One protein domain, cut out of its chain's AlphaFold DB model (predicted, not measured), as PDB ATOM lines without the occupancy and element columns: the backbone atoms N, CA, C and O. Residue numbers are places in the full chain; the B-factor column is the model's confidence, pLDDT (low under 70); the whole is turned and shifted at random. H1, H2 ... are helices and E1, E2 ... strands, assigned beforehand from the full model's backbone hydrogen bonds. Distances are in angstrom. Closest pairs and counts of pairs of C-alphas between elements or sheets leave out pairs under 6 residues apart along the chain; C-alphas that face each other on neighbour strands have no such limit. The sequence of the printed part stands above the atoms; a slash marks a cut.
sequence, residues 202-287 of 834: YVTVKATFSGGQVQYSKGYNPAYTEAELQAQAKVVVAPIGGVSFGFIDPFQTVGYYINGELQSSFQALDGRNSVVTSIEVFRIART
ATOM      1  N   TYR A 202     172.348 137.092 167.503       83.19
ATOM      2  CA  TYR A 202     170.976 136.682 167.258       83.19
ATOM      3  C   TYR A 202     170.042 137.850 167.561       83.19
ATOM      4  O   TYR A 202     170.125 138.441 168.637       83.19
ATOM      5  N   VAL A 203     169.082 138.102 166.673       86.19
ATOM      6  CA  VAL A 203     167.880 138.869 167.009       86.19
ATOM      7  C   VAL A 203     166.691 137.925 166.977       86.19
ATOM      8  O   VAL A 203     166.504 137.179 166.016       86.19
ATOM      9  N   THR A 204     165.904 137.955 168.044       89.12
ATOM     10  CA  THR A 204     164.581 137.346 168.125       89.12
ATOM     11  C   THR A 204     163.550 138.451 168.008       89.12
ATOM     12  O   THR A 204     163.480 139.332 168.867       89.12
ATOM     13  N   VAL A 205     162.742 138.393 166.958       92.00
ATOM     14  CA  VAL A 205     161.595 139.283 166.760       92.00
ATOM     15  C   VAL A 205     160.326 138.522 167.113       92.00
ATOM     16  O   VAL A 205     160.196 137.345 166.776       92.00
ATOM     17  N   LYS A 206     159.394 139.192 167.786       93.19
ATOM     18  CA  LYS A 206     158.070 138.670 168.124       93.19
ATOM     19  C   LYS A 206     157.011 139.524 167.436       93.19
ATOM     20  O   LYS A 206     157.010 140.741 167.596       93.19
ATOM     21  N   ALA A 207     156.112 138.885 166.696       92.75
ATOM     22  CA  ALA A 207     154.944 139.499 166.079       92.75
ATOM     23  C   ALA A 207     153.669 139.002 166.775       92.75
ATOM     24  O   ALA A 207     153.490 137.799 166.974       92.75
ATOM     25  N   THR A 208     152.775 139.921 167.130       92.25
ATOM     26  CA  THR A 208     151.445 139.625 167.683       92.25
ATOM     27  C   THR A 208     150.392 139.944 166.631       92.25
ATOM     28  O   THR A 208     150.525 140.936 165.917       92.25
ATOM     29  N   PHE A 209     149.343 139.130 166.533       93.56
ATOM     30  CA  PHE A 209     148.257 139.291 165.564       93.56
ATOM     31  C   PHE A 209     146.915 139.591 166.249       93.56
ATOM     32  O   PHE A 209     146.714 139.276 167.422       93.56
ATOM     33  N   SER A 210     145.949 140.148 165.512       90.06
ATOM     34  CA  SER A 210     144.622 140.506 166.048       90.06
ATOM     35  C   SER A 210     143.786 139.313 166.515       90.06
ATOM     36  O   SER A 210     142.931 139.485 167.379       90.06
ATOM     37  N   GLY A 211     144.048 138.108 166.001       89.25
ATOM     38  CA  GLY A 211     143.469 136.858 166.513       89.25
ATOM     39  C   GLY A 211     144.073 136.373 167.842       89.25
ATOM     40  O   GLY A 211     143.724 135.297 168.311       89.25
ATOM     41  N   GLY A 212     145.017 137.113 168.437       90.31
ATOM     42  CA  GLY A 212     145.759 136.696 169.633       90.31
ATOM     43  C   GLY A 212     146.900 135.708 169.357       90.31
ATOM     44  O   GLY A 212     147.643 135.369 170.277       90.31
ATOM     45  N   GLN A 213     147.080 135.273 168.102       91.00
ATOM     46  CA  GLN A 213     148.249 134.504 167.680       91.00
ATOM     47  C   GLN A 213     149.532 135.314 167.936       91.00
ATOM     48  O   GLN A 213     149.584 136.520 167.689       91.00
ATOM     49  N   VAL A 214     150.584 134.628 168.380       90.81
ATOM     50  CA  VAL A 214     151.952 135.151 168.441       90.81
ATOM     51  C   VAL A 214     152.830 134.312 167.514       90.81
ATOM     52  O   VAL A 214     152.638 133.102 167.397       90.81
ATOM     53  N   GLN A 215     153.783 134.956 166.850       90.88
ATOM     54  CA  GLN A 215     154.864 134.311 166.112       90.88
ATOM     55  C   GLN A 215     156.199 134.889 166.567       90.88
ATOM     56  O   GLN A 215     156.306 136.072 166.884       90.88
ATOM     57  N   TYR A 216     157.223 134.052 166.563       91.75
ATOM     58  CA  TYR A 216     158.606 134.420 166.816       91.75
ATOM     59  C   TYR A 216     159.416 134.156 165.550       91.75
ATOM     60  O   TYR A 216     159.096 133.239 164.799       91.75
ATOM     61  N   SER A 217     160.477 134.917 165.305       87.31
ATOM     62  CA  SER A 217     161.451 134.578 164.267       87.31
ATOM     63  C   SER A 217     162.871 134.949 164.671       87.31
ATOM     64  O   SER A 217     163.098 135.900 165.424       87.31
ATOM     65  N   LYS A 218     163.824 134.160 164.172       81.44
ATOM     66  CA  LYS A 218     165.261 134.243 164.449       81.44
ATOM     67  C   LYS A 218     166.005 134.051 163.131       81.44
ATOM     68  O   LYS A 218     166.274 132.927 162.711       81.44
ATOM     69  N   GLY A 219     166.285 135.156 162.444       78.38
ATOM     70  CA  GLY A 219     166.725 135.111 161.050       78.38
ATOM     71  C   GLY A 219     165.606 134.625 160.126       78.38
ATOM     72  O   GLY A 219     164.489 135.117 160.210       78.38
ATOM     73  N   TYR A 220     165.901 133.631 159.289       74.81
ATOM     74  CA  TYR A 220     164.997 133.076 158.265       74.81
ATOM     75  C   TYR A 220     164.005 132.016 158.779       74.81
ATOM     76  O   TYR A 220     163.382 131.309 157.988       74.81
ATOM     77  N   ASN A 221     163.885 131.872 160.100       76.38
ATOM     78  CA  ASN A 221     163.222 130.746 160.750       76.38
ATOM     79  C   ASN A 221     162.074 131.232 161.658       76.38
ATOM     80  O   ASN A 221     162.326 131.539 162.830       76.38
ATOM     81  N   PRO A 222     160.825 131.294 161.152       81.44
ATOM     82  CA  PRO A 222     159.651 131.545 161.978       81.44
ATOM     83  C   PRO A 222     159.278 130.323 162.840       81.44
ATOM     84  O   PRO A 222     159.523 129.169 162.481       81.44
ATOM     85  N   ALA A 223     158.659 130.592 163.985       85.94
ATOM     86  CA  ALA A 223     158.168 129.622 164.959       85.94
ATOM     87  C   ALA A 223     156.914 130.165 165.670       85.94
ATOM     88  O   ALA A 223     156.732 131.380 165.771       85.94
ATOM     89  N   TYR A 224     156.062 129.290 166.203       83.94
ATOM     90  CA  TYR A 224     154.842 129.699 166.917       83.94
ATOM     91  C   TYR A 224     155.069 129.819 168.431       83.94
ATOM     92  O   TYR A 224     154.325 130.503 169.132       83.94
ATOM     93  N   THR A 225     156.147 129.221 168.932       84.44
ATOM     94  CA  THR A 225     156.575 129.265 170.332       84.44
ATOM     95  C   THR A 225     158.065 129.590 170.460       84.44
ATOM     96  O   THR A 225     158.871 129.286 169.579       84.44
ATOM     97  N   GLU A 226     158.467 130.154 171.603       79.12
ATOM     98  CA  GLU A 226     159.888 130.367 171.909       79.12
ATOM     99  C   GLU A 226     160.662 129.034 172.007       79.12
ATOM    100  O   GLU A 226     161.835 128.973 171.648       79.12
ATOM    101  N   ALA A 227     160.007 127.942 172.420       80.00
ATOM    102  CA  ALA A 227     160.623 126.617 172.518       80.00
ATOM    103  C   ALA A 227     161.001 126.037 171.140       80.00
ATOM    104  O   ALA A 227     162.126 125.572 170.951       80.00
ATOM    105  N   GLU A 228     160.103 126.124 170.152       77.50
ATOM    106  CA  GLU A 228     160.409 125.774 168.756       77.50
ATOM    107  C   GLU A 228     161.538 126.647 168.192       77.50
ATOM    108  O   GLU A 228     162.400 126.156 167.465       77.50
ATOM    109  N   LEU A 229     161.565 127.936 168.545       76.25
ATOM    110  CA  LEU A 229     162.606 128.867 168.109       76.25
ATOM    111  C   LEU A 229     163.986 128.525 168.695       76.25
ATOM    112  O   LEU A 229     165.002 128.632 168.007       76.25
ATOM    113  N   GLN A 230     164.039 128.097 169.960       74.94
ATOM    114  CA  GLN A 230     165.278 127.665 170.613       74.94
ATOM    115  C   GLN A 230     165.834 126.368 170.001       74.94
ATOM    116  O   GLN A 230     167.053 126.214 169.931       74.94
ATOM    117  N   ALA A 231     164.974 125.480 169.488       68.94
ATOM    118  CA  ALA A 231     165.387 124.267 168.778       68.94
ATOM    119  C   ALA A 231     165.936 124.525 167.354       68.94
ATOM    120  O   ALA A 231     166.654 123.688 166.804       68.94
ATOM    121  N   GLN A 232     165.623 125.671 166.737       63.66
ATOM    122  CA  GLN A 232     165.995 125.972 165.351       63.66
ATOM    123  C   GLN A 232     167.371 126.658 165.240       63.66
ATOM    124  O   GLN A 232     167.521 127.877 165.328       63.66
ATOM    125  N   ALA A 233     168.404 125.845 165.012       46.19
ATOM    126  CA  ALA A 233     169.812 126.249 165.034       46.19
ATOM    127  C   ALA A 233     170.358 126.834 163.707       46.19
ATOM    128  O   ALA A 233     171.446 126.456 163.270       46.19
ATOM    129  N   LYS A 234     169.646 127.771 163.057       52.06
ATOM    130  CA  LYS A 234     170.198 128.538 161.918       52.06
ATOM    131  C   LYS A 234     170.618 129.942 162.366       52.06
ATOM    132  O   LYS A 234     169.851 130.657 163.004       52.06
ATOM    133  N   VAL A 235     171.862 130.318 162.067       53.81
ATOM    134  CA  VAL A 235     172.502 131.553 162.550       53.81
ATOM    135  C   VAL A 235     172.549 132.595 161.434       53.81
ATOM    136  O   VAL A 235     172.959 132.276 160.319       53.81
ATOM    137  N   VAL A 236     172.193 133.845 161.742       55.53
ATOM    138  CA  VAL A 236     172.539 135.007 160.909       55.53
ATOM    139  C   VAL A 236     173.874 135.545 161.419       55.53
ATOM    140  O   VAL A 236     173.954 136.062 162.530       55.53
ATOM    141  N   VAL A 237     174.939 135.359 160.640       56.19
ATOM    142  CA  VAL A 237     176.308 135.756 161.007       56.19
ATOM    143  C   VAL A 237     176.642 137.068 160.301       56.19
ATOM    144  O   VAL A 237     177.316 137.083 159.274       56.19
ATOM    145  N   ALA A 238     176.114 138.174 160.825       61.31
ATOM    146  CA  ALA A 238     176.353 139.514 160.293       61.31
ATOM    147  C   ALA A 238     176.456 140.554 161.426       61.31
ATOM    148  O   ALA A 238     175.737 140.442 162.423       61.31
ATOM    149  N   PRO A 239     177.306 141.590 161.285       73.31
ATOM    150  CA  PRO A 239     177.265 142.749 162.168       73.31
ATOM    151  C   PRO A 239     175.970 143.531 161.917       73.31
ATOM    152  O   PRO A 239     175.657 143.882 160.777       73.31
ATOM    153  N   ILE A 240     175.211 143.814 162.974       77.75
ATOM    154  CA  ILE A 240     173.956 144.567 162.874       77.75
ATOM    155  C   ILE A 240     174.280 146.062 162.895       77.75
ATOM    156  O   ILE A 240     174.677 146.593 163.927       77.75
ATOM    157  N   GLY A 241     174.100 146.735 161.758       78.81
ATOM    158  CA  GLY A 241     174.095 148.196 161.645       78.81
ATOM    159  C   GLY A 241     172.692 148.808 161.746       78.81
ATOM    160  O   GLY A 241     172.558 150.004 161.996       78.81
ATOM    161  N   GLY A 242     171.636 148.004 161.583       83.06
ATOM    162  CA  GLY A 242     170.260 148.446 161.799       83.06
ATOM    163  C   GLY A 242     169.232 147.319 161.738       83.06
ATOM    164  O   GLY A 242     169.396 146.347 160.998       83.06
ATOM    165  N   VAL A 243     168.163 147.490 162.515       84.31
ATOM    166  CA  VAL A 243     166.941 146.676 162.512       84.31
ATOM    167  C   VAL A 243     165.788 147.543 162.018       84.31
ATOM    168  O   VAL A 243     165.595 148.648 162.525       84.31
ATOM    169  N   SER A 244     165.020 147.046 161.048       90.44
ATOM    170  CA  SER A 244     163.817 147.719 160.555       90.44
ATOM    171  C   SER A 244     162.707 146.732 160.183       90.44
ATOM    172  O   SER A 244     162.931 145.531 160.004       90.44
ATOM    173  N   PHE A 245     161.485 147.255 160.083       90.81
ATOM    174  CA  PHE A 245     160.271 146.510 159.755       90.81
ATOM    175  C   PHE A 245     159.543 147.196 158.596       90.81
ATOM    176  O   PHE A 245     159.559 148.423 158.497       90.81
ATOM    177  N   GLY A 246     158.895 146.420 157.729       90.31
ATOM    178  CA  GLY A 246     158.148 146.952 156.588       90.31
ATOM    179  C   GLY A 246     157.216 145.913 155.977       90.31
ATOM    180  O   GLY A 246     157.463 144.717 156.085       90.31
ATOM    181  N   PHE A 247     156.124 146.349 155.350       88.44
ATOM    182  CA  PHE A 247     155.185 145.440 154.690       88.44
ATOM    183  C   PHE A 247     155.780 144.913 153.378       88.44
ATOM    184  O   PHE A 247     156.264 145.696 152.563       88.44
ATOM    185  N   ILE A 248     155.737 143.593 153.176       87.44
ATOM    186  CA  ILE A 248     156.196 142.940 151.938       87.44
ATOM    187  C   ILE A 248     155.085 142.953 150.880       87.44
ATOM    188  O   ILE A 248     155.361 143.071 149.688       87.44
ATOM    189  N   ASP A 249     153.828 142.844 151.310       82.81
ATOM    190  CA  ASP A 249     152.650 142.807 150.446       82.81
ATOM    191  C   ASP A 249     151.461 143.575 151.068       82.81
ATOM    192  O   ASP A 249     151.444 143.839 152.276       82.81
ATOM    193  N   PRO A 250     150.435 143.940 150.273       65.12
ATOM    194  CA  PRO A 250     149.202 144.543 150.789       65.12
ATOM    195  C   PRO A 250     148.306 143.563 151.572       65.12
ATOM    196  O   PRO A 250     147.248 143.963 152.059       65.12
ATOM    197  N   PHE A 251     148.701 142.293 151.713       58.56
ATOM    198  CA  PHE A 251     147.974 141.256 152.452       58.56
ATOM    199  C   PHE A 251     148.490 141.085 153.889       58.56
ATOM    200  O   PHE A 251     148.199 140.081 154.536       58.56
ATOM    201  N   GLN A 252     149.163 142.123 154.404       75.25
ATOM    202  CA  GLN A 252     149.596 142.289 155.796       75.25
ATOM    203  C   GLN A 252     150.793 141.413 156.194       75.25
ATOM    204  O   GLN A 252     151.108 141.320 157.381       75.25
ATOM    205  N   THR A 253     151.516 140.840 155.225       86.50
ATOM    206  CA  THR A 253     152.821 140.230 155.495       86.50
ATOM    207  C   THR A 253     153.809 141.304 155.933       86.50
ATOM    208  O   THR A 253     154.177 142.170 155.134       86.50
ATOM    209  N   VAL A 254     154.301 141.231 157.172       90.00
ATOM    210  CA  VAL A 254     155.361 142.136 157.639       90.00
ATOM    211  C   VAL A 254     156.714 141.443 157.554       90.00
ATOM    212  O   VAL A 254     156.907 140.353 158.090       90.00
ATOM    213  N   GLY A 255     157.647 142.087 156.864       92.88
ATOM    214  CA  GLY A 255     159.051 141.730 156.800       92.88
ATOM    215  C   GLY A 255     159.844 142.355 157.945       92.88
ATOM    216  O   GLY A 255     159.672 143.529 158.281       92.88
ATOM    217  N   TYR A 256     160.748 141.565 158.511       91.06
ATOM    218  CA  TYR A 256     161.815 142.004 159.398       91.06
ATOM    219  C   TYR A 256     163.145 142.006 158.637       91.06
ATOM    220  O   TYR A 256     163.521 140.992 158.044       91.06
ATOM    221  N   TYR A 257     163.859 143.129 158.678       91.44
ATOM    222  CA  TYR A 257     165.089 143.369 157.933       91.44
ATOM    223  C   TYR A 257     166.267 143.643 158.884       91.44
ATOM    224  O   TYR A 257     166.148 144.418 159.838       91.44
ATOM    225  N   ILE A 258     167.426 143.053 158.582       89.19
ATOM    226  CA  ILE A 258     168.728 143.416 159.165       89.19
ATOM    227  C   ILE A 258     169.541 144.074 158.057       89.19
ATOM    228  O   ILE A 258     169.682 143.507 156.979       89.19
ATOM    229  N   ASN A 259     170.074 145.272 158.301       90.06
ATOM    230  CA  ASN A 259     170.894 146.020 157.333       90.06
ATOM    231  C   ASN A 259     170.212 146.267 155.961       90.06
ATOM    232  O   ASN A 259     170.892 146.528 154.973       90.06
ATOM    233  N   GLY A 260     168.877 146.181 155.894       89.25
ATOM    234  CA  GLY A 260     168.094 146.249 154.653       89.25
ATOM    235  C   GLY A 260     167.867 144.904 153.946       89.25
ATOM    236  O   GLY A 260     167.057 144.847 153.025       89.25
ATOM    237  N   GLU A 261     168.500 143.813 154.386       88.12
ATOM    238  CA  GLU A 261     168.233 142.459 153.890       88.12
ATOM    239  C   GLU A 261     167.086 141.812 154.680       88.12
ATOM    240  O   GLU A 261     167.124 141.738 155.915       88.12
ATOM    241  N   LEU A 262     166.065 141.330 153.965       91.00
ATOM    242  CA  LEU A 262     164.912 140.645 154.546       91.00
ATOM    243  C   LEU A 262     165.352 139.342 155.220       91.00
ATOM    244  O   LEU A 262     165.839 138.438 154.551       91.00
ATOM    245  N   GLN A 263     165.107 139.228 156.523       90.94
ATOM    246  CA  GLN A 263     165.384 138.021 157.298       90.94
ATOM    247  C   GLN A 263     164.146 137.125 157.382       90.94
ATOM    248  O   GLN A 263     164.196 135.970 156.986       90.94
ATOM    249  N   SER A 264     163.013 137.657 157.851       91.56
ATOM    250  CA  SER A 264     161.770 136.888 158.015       91.56
ATOM    251  C   SER A 264     160.575 137.665 157.506       91.56
ATOM    252  O   SER A 264     160.478 138.866 157.744       91.56
ATOM    253  N   SER A 265     159.618 136.964 156.911       92.31
ATOM    254  CA  SER A 265     158.223 137.393 156.875       92.31
ATOM    255  C   SER A 265     157.471 136.883 158.113       92.31
ATOM    256  O   SER A 265     157.865 135.887 158.725       92.31
ATOM    257  N   PHE A 266     156.380 137.561 158.458       90.12
ATOM    258  CA  PHE A 266     155.352 137.125 159.404       90.12
ATOM    259  C   PHE A 266     153.995 137.154 158.691       90.12
ATOM    260  O   PHE A 266     153.656 138.163 158.072       90.12
ATOM    261  N   GLN A 267     153.228 136.062 158.763       88.19
ATOM    262  CA  GLN A 267     151.926 135.907 158.092       88.19
ATOM    263  C   GLN A 267     150.932 135.202 159.013       88.19
ATOM    264  O   GLN A 267     151.275 134.196 159.628       88.19
ATOM    265  N   ALA A 268     149.694 135.688 159.090       80.50
ATOM    266  CA  ALA A 268     148.656 135.050 159.896       80.50
ATOM    267  C   ALA A 268     148.304 133.650 159.365       80.50
ATOM    268  O   ALA A 268     148.013 133.504 158.175       80.50
ATOM    269  N   LEU A 269     148.252 132.644 160.249       72.81
ATOM    270  CA  LEU A 269     147.881 131.274 159.860       72.81
ATOM    271  C   LEU A 269     146.452 131.188 159.309       72.81
ATOM    272  O   LEU A 269     146.202 130.466 158.347       72.81
ATOM    273  N   ASP A 270     145.529 131.956 159.889       72.94
ATOM    274  CA  ASP A 270     144.085 131.839 159.634       72.94
ATOM    275  C   ASP A 270     143.639 132.402 158.268       72.94
ATOM    276  O   ASP A 270     142.457 132.354 157.931       72.94
ATOM    277  N   GLY A 271     144.573 132.941 157.475       62.41
ATOM    278  CA  GLY A 271     144.341 133.407 156.108       62.41
ATOM    279  C   GLY A 271     143.587 134.739 156.012       62.41
ATOM    280  O   GLY A 271     142.366 134.796 156.120       62.41
ATOM    281  N   ARG A 272     144.314 135.822 155.697       60.62
ATOM    282  CA  ARG A 272     143.810 137.182 155.368       60.62
ATOM    283  C   ARG A 272     143.035 137.942 156.463       60.62
ATOM    284  O   ARG A 272     142.873 139.149 156.325       60.62
ATOM    285  N   ASN A 273     142.560 137.275 157.516       75.19
ATOM    286  CA  ASN A 273     141.631 137.857 158.497       75.19
ATOM    287  C   ASN A 273     142.282 138.393 159.787       75.19
ATOM    288  O   ASN A 273     141.588 139.028 160.580       75.19
ATOM    289  N   SER A 274     143.583 138.170 160.005       79.19
ATOM    290  CA  SER A 274     144.300 138.671 161.187       79.19
ATOM    291  C   SER A 274     145.428 139.624 160.793       79.19
ATOM    292  O   SER A 274     146.405 139.200 160.178       79.19
ATOM    293  N   VAL A 275     145.315 140.889 161.211       84.94
ATOM    294  CA  VAL A 275     146.381 141.896 161.073       84.94
ATOM    295  C   VAL A 275     147.497 141.623 162.078       84.94
ATOM    296  O   VAL A 275     147.229 141.143 163.180       84.94
ATOM    297  N   VAL A 276     148.736 141.998 161.754       88.94
ATOM    298  CA  VAL A 276     149.783 142.165 162.773       88.94
ATOM    299  C   VAL A 276     149.442 143.404 163.611       88.94
ATOM    300  O   VAL A 276     149.257 144.490 163.065       88.94
ATOM    301  N   THR A 277     149.325 143.242 164.929       91.50
ATOM    302  CA  THR A 277     148.963 144.299 165.891       91.50
ATOM    303  C   THR A 277     150.161 144.870 166.641       91.50
ATOM    304  O   THR A 277     150.117 146.025 167.055       91.50
ATOM    305  N   SER A 278     151.237 144.098 166.801       91.75
ATOM    306  CA  SER A 278     152.529 144.604 167.274       91.75
ATOM    307  C   SER A 278     153.687 143.778 166.722       91.75
ATOM    308  O   SER A 278     153.538 142.585 166.453       91.75
ATOM    309  N   ILE A 279     154.851 144.411 166.586       90.69
ATOM    310  CA  ILE A 279     156.133 143.735 166.385       90.69
ATOM    311  C   ILE A 279     157.133 144.349 167.354       90.69
ATOM    312  O   ILE A 279     157.229 145.569 167.452       90.69
ATOM    313  N   GLU A 280     157.878 143.505 168.059       92.12
ATOM    314  CA  GLU A 280     158.906 143.924 169.005       92.12
ATOM    315  C   GLU A 280     160.190 143.103 168.832       92.12
ATOM    316  O   GLU A 280     160.161 141.907 168.516       92.12
ATOM    317  N   VAL A 281     161.339 143.745 169.060       90.38
ATOM    318  CA  VAL A 281     162.613 143.040 169.243       90.38
ATOM    319  C   VAL A 281     162.586 142.429 170.642       90.38
ATOM    320  O   VAL A 281     162.862 143.095 171.633       90.38
ATOM    321  N   PHE A 282     162.194 141.161 170.717       90.12
ATOM    322  CA  PHE A 282     161.947 140.454 171.972       90.12
ATOM    323  C   PHE A 282     163.237 140.085 172.714       90.12
ATOM    324  O   PHE A 282     163.273 140.083 173.943       90.12
ATOM    325  N   ARG A 283     164.303 139.748 171.977       87.19
ATOM    326  CA  ARG A 283     165.603 139.385 172.557       87.19
ATOM    327  C   ARG A 283     166.726 139.636 171.554       87.19
ATOM    328  O   ARG A 283     166.637 139.171 170.419       87.19
ATOM    329  N   ILE A 284     167.802 140.284 171.986       86.69
ATOM    330  CA  ILE A 284     169.111 140.210 171.324       86.69
ATOM    331  C   ILE A 284     169.982 139.247 172.155       86.69
ATOM    332  O   ILE A 284     169.754 139.068 173.354       86.69
ATOM    333  N   ALA A 285     170.876 138.503 171.504       86.19
ATOM    334  CA  ALA A 285     171.841 137.640 172.183       86.19
ATOM    335  C   ALA A 285     173.106 137.465 171.334       86.19
ATOM    336  O   ALA A 285     173.018 137.056 170.177       86.19
ATOM    337  N   ARG A 286     174.293 137.692 171.900       86.31
ATOM    338  CA  ARG A 286     175.575 137.403 171.229       86.31
ATOM    339  C   ARG A 286     175.697 135.930 170.813       86.31
ATOM    340  O   ARG A 286     175.310 135.024 171.552       86.31
ATOM    341  N   THR A 287     176.297 135.665 169.650       81.56
ATOM    342  CA  THR A 287     176.496 134.287 169.150       81.56
ATOM    343  C   THR A 287     177.537 133.486 169.930       81.56
ATOM    344  O   THR A 287     177.537 132.262 169.850       81.56
TER     345      THR A 287
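This is residues 202 to 287 of the 834 residues of an uncharacterized protein of Pseudanabaena biceps (UniProt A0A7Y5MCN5). This is a small sandwich of two strongly twisted sheets, only partly face to face, with E6 of the smaller sheet over E2 and E3 of the larger. The short helix H1 packs on the E2 and E3 part of the larger sheet, away from the smaller one, and residues 232 to 242 lead from H1 across to the smaller sheet. The 86 printed residues have one named helix and seven named strands, in the order E1 E2 E3 H1 E4 E5 E6 E7. The sheets run E3 E2 E1 E7 and E4 E5 E6, both antiparallel, and the class is mostly strand. The whole is compact, with a radius of gyration of the C-alphas of 12.4 A and spans of 36 by 27 by 16 A.

E1, residues 202 to 209, begins with C-alpha 202 at (170.976, 136.682, 167.258) and is 22.9 A long. E2 is residues 214 to 218, 13.9 A, and E3 residues 221 to 223, 6.7 A. H1 is residues 226 to 231, 8.8 A. E4, residues 243 to 247, begins with C-alpha 243 at (166.941, 146.676, 162.512) and is 14.2 A long. E5 is residues 254 to 258, 13.5 A, and E6 residues 261 to 266, 15.0 A. E7, residues 276 to 286, is 27.6 A long and ends with C-alpha 286 at (175.575, 137.403, 171.229).

E1 E2 E3 form a meander, each strand the antiparallel neighbour of the one before. E1 and E2 are a hairpin, with N 207 and O 215 2.8 A apart, and E2 and E3 are another, with N 223 and O 216 2.8 A apart. E7 is an edge strand, antiparallel to E1 at 164 degrees, with N 204 and O 283 2.8 A apart. H1 is on this sheet at a height over the sheet of 8.3 A; its closest C-alphas to E3 are those of Ala 223 and Leu 229, 5.5 A apart. In H1 every O i to N i+4 pair is within hydrogen-bond range. E4 E5 E6 form a second meander, with N 255 and O 246 2.7 A apart, and N 256 and O 264 2.8 A apart. The two sheets make a sandwich, two sheets face to face, the parts that face each other 9.7 A centre to centre and the strands at 21 degrees. The closest C-alphas of E2 and E6 are those of Ser 217 and Ser 264, 6.7 A apart. E1 and E4 are apart.

The C-alphas farthest apart, those of Asn 273 and Thr 287, are 36.6 A apart. The printed part has no cut. The link from H1 to E4, 11 residues, is long. The mean pLDDT of the printed part is 82.2, and residues 231 to 238, 250 to 251 and 271 to 272 are under 70.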